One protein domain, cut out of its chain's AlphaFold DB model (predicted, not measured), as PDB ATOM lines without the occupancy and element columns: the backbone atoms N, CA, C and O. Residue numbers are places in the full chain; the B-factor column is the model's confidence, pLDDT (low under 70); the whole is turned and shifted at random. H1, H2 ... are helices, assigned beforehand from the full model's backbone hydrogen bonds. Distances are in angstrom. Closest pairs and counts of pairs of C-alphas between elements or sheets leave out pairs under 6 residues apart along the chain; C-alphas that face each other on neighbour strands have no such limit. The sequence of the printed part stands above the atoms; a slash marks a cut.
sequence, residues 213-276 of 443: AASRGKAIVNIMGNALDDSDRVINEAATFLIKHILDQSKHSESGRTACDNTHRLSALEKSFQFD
ATOM      1  N   ALA A 213     542.677 476.734 351.659       51.00
ATOM      2  CA  ALA A 213     541.586 477.545 352.208       51.00
ATOM      3  C   ALA A 213     540.433 477.737 351.199       51.00
ATOM      4  O   ALA A 213     539.291 477.926 351.609       51.00
ATOM      5  N   ALA A 214     540.719 477.659 349.892       52.25
ATOM      6  CA  ALA A 214     539.736 477.804 348.816       52.25
ATOM      7  C   ALA A 214     539.029 476.483 348.434       52.25
ATOM      8  O   ALA A 214     538.098 476.504 347.630       52.25
ATOM      9  N   SER A 215     539.451 475.331 348.974       66.06
ATOM     10  CA  SER A 215     538.768 474.040 348.778       66.06
ATOM     11  C   SER A 215     537.787 473.700 349.908       66.06
ATOM     12  O   SER A 215     536.862 472.915 349.692       66.06
ATOM     13  N   ARG A 216     537.931 474.315 351.091       75.19
ATOM     14  CA  ARG A 216     537.057 474.093 352.254       75.19
ATOM     15  C   ARG A 216     535.613 474.467 351.941       75.19
ATOM     16  O   ARG A 216     535.317 475.597 351.562       75.19
ATOM     17  N   GLY A 217     534.707 473.508 352.102       80.69
ATOM     18  CA  GLY A 217     533.291 473.701 351.796       80.69
ATOM     19  C   GLY A 217     532.982 473.803 350.296       80.69
ATOM     20  O   GLY A 217     531.846 474.079 349.916       80.69
ATOM     21  N   LYS A 218     533.950 473.550 349.408       86.00
ATOM     22  CA  LYS A 218     533.710 473.582 347.963       86.00
ATOM     23  C   LYS A 218     532.725 472.500 347.523       86.00
ATOM     24  O   LYS A 218     531.880 472.772 346.671       86.00
ATOM     25  N   ALA A 219     532.794 471.292 348.095       87.88
ATOM     26  CA  ALA A 219     531.858 470.231 347.728       87.88
ATOM     27  C   ALA A 219     530.429 470.598 348.145       87.88
ATOM     28  O   ALA A 219     529.525 470.515 347.316       87.88
ATOM     29  N   ILE A 220     530.225 471.096 349.370       90.00
ATOM     30  CA  ILE A 220     528.896 471.547 349.806       90.00
ATOM     31  C   ILE A 220     528.384 472.721 348.967       90.00
ATOM     32  O   ILE A 220     527.227 472.689 348.560       90.00
ATOM     33  N   VAL A 221     529.219 473.707 348.622       91.38
ATOM     34  CA  VAL A 221     528.816 474.819 347.738       91.38
ATOM     35  C   VAL A 221     528.389 474.301 346.363       91.38
ATOM     36  O   VAL A 221     527.330 474.690 345.874       91.38
ATOM     37  N   ASN A 222     529.146 473.378 345.767       91.94
ATOM     38  CA  ASN A 222     528.806 472.788 344.471       91.94
ATOM     39  C   ASN A 222     527.510 471.969 344.522       91.94
ATOM     40  O   ASN A 222     526.668 472.097 343.637       91.94
ATOM     41  N   ILE A 223     527.330 471.139 345.553       92.19
ATOM     42  CA  ILE A 223     526.119 470.325 345.729       92.19
ATOM     43  C   ILE A 223     524.900 471.224 345.914       92.19
ATOM     44  O   ILE A 223     523.878 471.005 345.271       92.19
ATOM     45  N   MET A 224     525.014 472.251 346.759       93.31
ATOM     46  CA  MET A 224     523.940 473.217 346.977       93.31
ATOM     47  C   MET A 224     523.624 473.995 345.699       93.31
ATOM     48  O   MET A 224     522.454 474.224 345.421       93.31
ATOM     49  N   GLY A 225     524.633 474.363 344.902       92.38
ATOM     50  CA  GLY A 225     524.436 475.007 343.602       92.38
ATOM     51  C   GLY A 225     523.672 474.115 342.627       92.38
ATOM     52  O   GLY A 225     522.627 474.514 342.126       92.38
ATOM     53  N   ASN A 226     524.117 472.868 342.457       92.38
ATOM     54  CA  ASN A 226     523.429 471.895 341.608       92.38
ATOM     55  C   ASN A 226     521.984 471.645 342.068       92.38
ATOM     56  O   ASN A 226     521.090 471.537 341.238       92.38
ATOM     57  N   ALA A 227     521.746 471.574 343.380       93.12
ATOM     58  CA  ALA A 227     520.416 471.368 343.944       93.12
ATOM     59  C   ALA A 227     519.509 472.609 343.807       93.12
ATOM     60  O   ALA A 227     518.301 472.467 343.638       93.12
ATOM     61  N   LEU A 228     520.069 473.824 343.846       92.81
ATOM     62  CA  LEU A 228     519.340 475.062 343.549       92.81
ATOM     63  C   LEU A 228     518.981 475.189 342.062       92.81
ATOM     64  O   LEU A 228     517.963 475.793 341.740       92.81
ATOM     65  N   ASP A 229     519.784 474.623 341.168       91.12
ATOM     66  CA  ASP A 229     519.500 474.618 339.731       91.12
ATOM     67  C   ASP A 229     518.660 473.398 339.296       91.12
ATOM     68  O   ASP A 229     518.299 473.277 338.121       91.12
ATOM     69  N   ASP A 230     518.316 472.499 340.229       91.94
ATOM     70  CA  ASP A 230     517.492 471.325 339.951       91.94
ATOM     71  C   ASP A 230     516.052 471.729 339.592       91.94
ATOM     72  O   ASP A 230     515.429 472.599 340.207       91.94
ATOM     73  N   SER A 231     515.507 471.063 338.576       90.69
ATOM     74  CA  SER A 231     514.120 471.229 338.140       90.69
ATOM     75  C   SER A 231     513.094 470.717 339.159       90.69
ATOM     76  O   SER A 231     511.937 471.148 339.129       90.69
ATOM     77  N   ASP A 232     513.491 469.801 340.047       92.56
ATOM     78  CA  ASP A 232     512.643 469.325 341.131       92.56
ATOM     79  C   ASP A 232     512.539 470.389 342.231       92.56
ATOM     80  O   ASP A 232     513.490 470.691 342.958       92.56
ATOM     81  N   ARG A 233     511.331 470.942 342.380       92.62
ATOM     82  CA  ARG A 233     511.037 471.981 343.373       92.62
ATOM     83  C   ARG A 233     511.348 471.536 344.799       92.62
ATOM     84  O   ARG A 233     511.744 472.377 345.597       92.62
ATOM     85  N   VAL A 234     511.199 470.250 345.117       92.75
ATOM     86  CA  VAL A 234     511.469 469.733 346.466       92.75
ATOM     87  C   VAL A 234     512.966 469.804 346.771       92.75
ATOM     88  O   VAL A 234     513.355 470.230 347.857       92.75
ATOM     89  N   ILE A 235     513.814 469.455 345.800       91.94
ATOM     90  CA  ILE A 235     515.277 469.511 345.932       91.94
ATOM     91  C   ILE A 235     515.748 470.967 346.049       91.94
ATOM     92  O   ILE A 235     516.538 471.296 346.938       91.94
ATOM     93  N   ASN A 236     515.206 471.854 345.213       93.06
ATOM     94  CA  ASN A 236     515.503 473.285 345.252       93.06
ATOM     95  C   ASN A 236     515.122 473.936 346.597       93.06
ATOM     96  O   ASN A 236     515.916 474.680 347.191       93.06
ATOM     97  N   GLU A 237     513.917 473.649 347.101       93.69
ATOM     98  CA  GLU A 237     513.421 474.178 348.375       93.69
ATOM     99  C   GLU A 237     514.247 473.638 349.560       93.69
ATOM    100  O   GLU A 237     514.611 474.410 350.455       93.69
ATOM    101  N   ALA A 238     514.650 472.365 349.517       94.50
ATOM    102  CA  ALA A 238     515.534 471.752 350.509       94.50
ATOM    103  C   ALA A 238     516.935 472.390 350.530       94.50
ATOM    104  O   ALA A 238     517.447 472.739 351.598       94.50
ATOM    105  N   ALA A 239     517.549 472.620 349.365       94.25
ATOM    106  CA  ALA A 239     518.834 473.320 349.267       94.25
ATOM    107  C   ALA A 239     518.732 474.749 349.817       94.25
ATOM    108  O   ALA A 239     519.558 475.196 350.615       94.25
ATOM    109  N   THR A 240     517.653 475.452 349.463       92.31
ATOM    110  CA  THR A 240     517.320 476.771 350.007       92.31
ATOM    111  C   THR A 240     517.260 476.746 351.538       92.31
ATOM    112  O   THR A 240     517.836 477.626 352.190       92.31
ATOM    113  N   PHE A 241     516.568 475.766 352.117       93.94
ATOM    114  CA  PHE A 241     516.442 475.622 353.562       93.94
ATOM    115  C   PHE A 241     517.797 475.361 354.229       93.94
ATOM    116  O   PHE A 241     518.156 476.073 355.169       93.94
ATOM    117  N   LEU A 242     518.575 474.405 353.716       93.56
ATOM    118  CA  LEU A 242     519.876 474.034 354.277       93.56
ATOM    119  C   LEU A 242     520.873 475.192 354.261       93.56
ATOM    120  O   LEU A 242     521.499 475.463 355.285       93.56
ATOM    121  N   ILE A 243     520.978 475.927 353.147       92.12
ATOM    122  CA  ILE A 243     521.861 477.099 353.061       92.12
ATOM    123  C   ILE A 243     521.492 478.117 354.139       92.12
ATOM    124  O   ILE A 243     522.361 478.623 354.845       92.12
ATOM    125  N   LYS A 244     520.194 478.412 354.286       91.19
ATOM    126  CA  LYS A 244     519.725 479.356 355.303       91.19
ATOM    127  C   LYS A 244     520.067 478.857 356.708       91.19
ATOM    128  O   LYS A 244     520.593 479.622 357.506       91.19
ATOM    129  N   HIS A 245     519.818 477.578 356.983       91.06
ATOM    130  CA  HIS A 245     520.088 476.976 358.283       91.06
ATOM    131  C   HIS A 245     521.572 477.051 358.670       91.06
ATOM    132  O   HIS A 245     521.890 477.413 359.799       91.06
ATOM    133  N   ILE A 246     522.481 476.756 357.734       89.00
ATOM    134  CA  ILE A 246     523.933 476.830 357.964       89.00
ATOM    135  C   ILE A 246     524.356 478.278 358.259       89.00
ATOM    136  O   ILE A 246     525.061 478.538 359.235       89.00
ATOM    137  N   LEU A 247     523.881 479.238 357.458       87.94
ATOM    138  CA  LEU A 247     524.216 480.654 357.627       87.94
ATOM    139  C   LEU A 247     523.685 481.248 358.941       87.94
ATOM    140  O   LEU A 247     524.383 482.057 359.557       87.94
ATOM    141  N   ASP A 248     522.494 480.829 359.382       86.75
ATOM    142  CA  ASP A 248     521.884 481.252 360.651       86.75
ATOM    143  C   ASP A 248     522.663 480.711 361.870       86.75
ATOM    144  O   ASP A 248     522.684 481.348 362.925       86.75
ATOM    145  N   GLN A 249     523.321 479.550 361.744       79.19
ATOM    146  CA  GLN A 249     524.176 478.997 362.802       79.19
ATOM    147  C   GLN A 249     525.578 479.618 362.837       79.19
ATOM    148  O   GLN A 249     526.195 479.697 363.906       79.19
ATOM    149  N   SER A 250     526.096 480.074 361.694       74.81
ATOM    150  CA  SER A 250     527.387 480.755 361.637       74.81
ATOM    151  C   SER A 250     527.314 482.101 362.380       74.81
ATOM    152  O   SER A 250     526.575 483.005 362.002       74.81
ATOM    153  N   LYS A 251     528.101 482.278 363.451       61.84
ATOM    154  CA  LYS A 251     528.126 483.512 364.274       61.84
ATOM    155  C   LYS A 251     528.647 484.763 363.534       61.84
ATOM    156  O   LYS A 251     528.811 485.810 364.156       61.84
ATOM    157  N   HIS A 252     528.948 484.646 362.241       53.78
ATOM    158  CA  HIS A 252     529.606 485.660 361.415       53.78
ATOM    159  C   HIS A 252     528.679 486.346 360.402       53.78
ATOM    160  O   HIS A 252     529.142 487.172 359.618       53.78
ATOM    161  N   SER A 253     527.377 486.057 360.407       45.81
ATOM    162  CA  SER A 253     526.425 486.732 359.527       45.81
ATOM    163  C   SER A 253     525.960 488.066 360.135       45.81
ATOM    164  O   SER A 253     525.065 488.131 360.978       45.81
ATOM    165  N   GLU A 254     526.576 489.171 359.694       44.78
ATOM    166  CA  GLU A 254     525.997 490.508 359.857       44.78
ATOM    167  C   GLU A 254     524.580 490.535 359.260       44.78
ATOM    168  O   GLU A 254     524.368 490.227 358.089       44.78
ATOM    169  N   SER A 255     523.617 490.882 360.113       41.94
ATOM    170  CA  SER A 255     522.219 491.238 359.852       41.94
ATOM    171  C   SER A 255     521.576 490.757 358.538       41.94
ATOM    172  O   SER A 255     521.709 491.375 357.482       41.94
ATOM    173  N   GLY A 256     520.719 489.743 358.669       46.78
ATOM    174  CA  GLY A 256     519.354 489.731 358.132       46.78
ATOM    175  C   GLY A 256     519.075 490.553 356.871       46.78
ATOM    176  O   GLY A 256     518.397 491.578 356.929       46.78
ATOM    177  N   ARG A 257     519.492 490.046 355.712       48.69
ATOM    178  CA  ARG A 257     518.792 490.293 354.449       48.69
ATOM    179  C   ARG A 257     518.644 488.960 353.739       48.69
ATOM    180  O   ARG A 257     519.636 488.306 353.437       48.69
ATOM    181  N   THR A 258     517.402 488.551 353.494       50.53
ATOM    182  CA  THR A 258     517.055 487.504 352.529       50.53
ATOM    183  C   THR A 258     517.774 487.815 351.221       50.53
ATOM    184  O   THR A 258     517.388 488.735 350.503       50.53
ATOM    185  N   ALA A 259     518.872 487.109 350.955       53.06
ATOM    186  CA  ALA A 259     519.601 487.227 349.706       53.06
ATOM    187  C   ALA A 259     518.649 486.838 348.568       53.06
ATOM    188  O   ALA A 259     518.145 485.717 348.540       53.06
ATOM    189  N   CYS A 260     518.360 487.793 347.685       59.09
ATOM    190  CA  CYS A 260     517.354 487.661 346.627       59.09
ATOM    191  C   CYS A 260     517.808 486.729 345.481       59.09
ATOM    192  O   CYS A 260     516.978 486.296 344.690       59.09
ATOM    193  N   ASP A 261     519.106 486.410 345.398       81.00
ATOM    194  CA  ASP A 261     519.713 485.661 344.291       81.00
ATOM    195  C   ASP A 261     520.537 484.450 344.776       81.00
ATOM    196  O   ASP A 261     521.248 484.533 345.785       81.00
ATOM    197  N   ASN A 262     520.475 483.340 344.030       84.44
ATOM    198  CA  ASN A 262     521.185 482.085 344.302       84.44
ATOM    199  C   ASN A 262     522.705 482.297 344.354       84.44
ATOM    200  O   ASN A 262     523.365 481.802 345.268       84.44
ATOM    201  N   THR A 263     523.250 483.128 343.461       85.88
ATOM    202  CA  THR A 263     524.682 483.470 343.417       85.88
ATOM    203  C   THR A 263     525.172 484.062 344.737       85.88
ATOM    204  O   THR A 263     526.231 483.697 345.258       85.88
ATOM    205  N   HIS A 264     524.380 484.962 345.326       86.12
ATOM    206  CA  HIS A 264     524.719 485.603 346.593       86.12
ATOM    207  C   HIS A 264     524.647 484.609 347.759       86.12
ATOM    208  O   HIS A 264     525.454 484.680 348.686       86.12
ATOM    209  N   ARG A 265     523.696 483.667 347.723       86.25
ATOM    210  CA  ARG A 265     523.536 482.629 348.755       86.25
ATOM    211  C   ARG A 265     524.727 481.679 348.784       86.25
ATOM    212  O   ARG A 265     525.273 481.442 349.857       86.25
ATOM    213  N   LEU A 266     525.160 481.208 347.616       89.12
ATOM    214  CA  LEU A 266     526.339 480.351 347.481       89.12
ATOM    215  C   LEU A 266     527.621 481.083 347.893       89.12
ATOM    216  O   LEU A 266     528.413 480.535 348.651       89.12
ATOM    217  N   SER A 267     527.775 482.353 347.505       87.69
ATOM    218  CA  SER A 267     528.922 483.176 347.924       87.69
ATOM    219  C   SER A 267     528.978 483.387 349.443       87.69
ATOM    220  O   SER A 267     530.054 483.417 350.035       87.69
ATOM    221  N   ALA A 268     527.824 483.563 350.099       88.12
ATOM    222  CA  ALA A 268     527.759 483.670 351.556       88.12
ATOM    223  C   ALA A 268     528.103 482.335 352.232       88.12
ATOM    224  O   ALA A 268     528.837 482.321 353.222       88.12
ATOM    225  N   LEU A 269     527.609 481.224 351.677       88.50
ATOM    226  CA  LEU A 269     527.911 479.881 352.161       88.50
ATOM    227  C   LEU A 269     529.412 479.582 352.066       88.50
ATOM    228  O   LEU A 269     530.011 479.165 353.053       88.50
ATOM    229  N   GLU A 270     530.037 479.865 350.926       88.31
ATOM    230  CA  GLU A 270     531.474 479.671 350.720       88.31
ATOM    231  C   GLU A 270     532.304 480.446 351.751       88.31
ATOM    232  O   GLU A 270     533.183 479.883 352.405       88.31
ATOM    233  N   LYS A 271     531.963 481.721 351.990       86.06
ATOM    234  CA  LYS A 271     532.619 482.528 353.028       86.06
ATOM    235  C   LYS A 271     532.466 481.918 354.419       86.06
ATOM    236  O   LYS A 271     533.414 481.969 355.192       86.06
ATOM    237  N   SER A 272     531.310 481.338 354.747       86.12
ATOM    238  CA  SER A 272     531.097 480.742 356.074       86.12
ATOM    239  C   SER A 272     532.086 479.606 356.374       86.12
ATOM    240  O   SER A 272     532.622 479.560 357.476       86.12
ATOM    241  N   PHE A 273     532.418 478.773 355.380       82.75
ATOM    242  CA  PHE A 273     533.368 477.662 355.534       82.75
ATOM    243  C   PHE A 273     534.840 478.086 355.483       82.75
ATOM    244  O   PHE A 273     535.686 477.437 356.104       82.75
ATOM    245  N   GLN A 274     535.164 479.186 354.797       79.62
ATOM    246  CA  GLN A 274     536.523 479.749 354.803       79.62
ATOM    247  C   GLN A 274     536.962 480.189 356.206       79.62
ATOM    248  O   GLN A 274     538.139 480.078 356.544       79.62
ATOM    249  N   PHE A 275     536.023 480.673 357.024       72.31
ATOM    250  CA  PHE A 275     536.291 481.141 358.388       72.31
ATOM    251  C   PHE A 275     535.971 480.103 359.472       72.31
ATOM    252  O   PHE A 275     536.170 480.389 360.654       72.31
ATOM    253  N   ASP A 276     535.490 478.916 359.098       73.81
ATOM    254  CA  ASP A 276     535.138 477.869 360.055       73.81
ATOM    255  C   ASP A 276     536.418 477.226 360.623       73.81
ATOM    256  O   ASP A 276     537.243 476.714 359.847       73.81
TER     257      ASP A 276
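What this domain is: This is residues 213 to 276 of the 443 residues of an uncharacterized protein of Globisporangium ultimum (strain ATCC 200006 / CBS 805.95 / DAOM BR144) (UniProt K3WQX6). Look for a small three-helix bundle: H2, the longest helix, and H1 form a hairpin that opens as a V from their tight link, and H3 packs on both of its arms. The three helix centres make a triangle, and residues 250 to 261 form a long loop leading from H2 back to the start of H3. The printed part has 64 residues with three named helices, in the order H1, H2, H3, and no named strand; the class is all helix. It is compact, with a radius of gyration of the C-alphas of 11.3 A, and spans 31 by 27 by 17 A.

How they stand to each other: Start at H2, residues 233 to 249. It touches H1, residues 218 to 228, at a steep tilt of 42 degrees, opposite ways, and the two are a helical hairpin; their closest C-alphas, Leu 228 and Asn 236, are 4.6 A apart. With residues 243 to 247 alone, H2 touches H3, residues 262 to 274, at a steep tilt of 41 degrees, the same way; the closest C-alphas, Leu 247 and Leu 269, are 6.6 A apart. H3 touches H1 at a shallow tilt of 21 degrees, opposite ways, closest at the C-alphas of Val 221 and Leu 266, 6.1 A apart. The helix packing is only just mostly crossed, with 1 of 3 touching pairs at a shallow tilt. In H1, H2 and H3 every O i to N i+4 pair is within hydrogen-bond range.

Where its parts are: Find C-alpha 233 at (511.037, 471.981, 343.373); from there H2 runs 24.5 A to C-alpha 249 at (524.176, 478.997, 362.802). H1, residues 218 to 228, begins at C-alpha 218, (533.710, 473.582, 347.963), and is 15.1 A long. H3, residues 262 to 274, runs 18.7 A and ends at C-alpha 274, (536.523, 479.749, 354.803).

The domain as a whole: The two C-alphas farthest apart, those of Ala 213 and Arg 233, are 32.3 A apart. The printed part has no cut. The link from H2 to H3 is long, with 12 residues. Look for low confidence, pLDDT under 70, at residues 213 to 215 and 251 to 260; the mean of the printed part is 80.8.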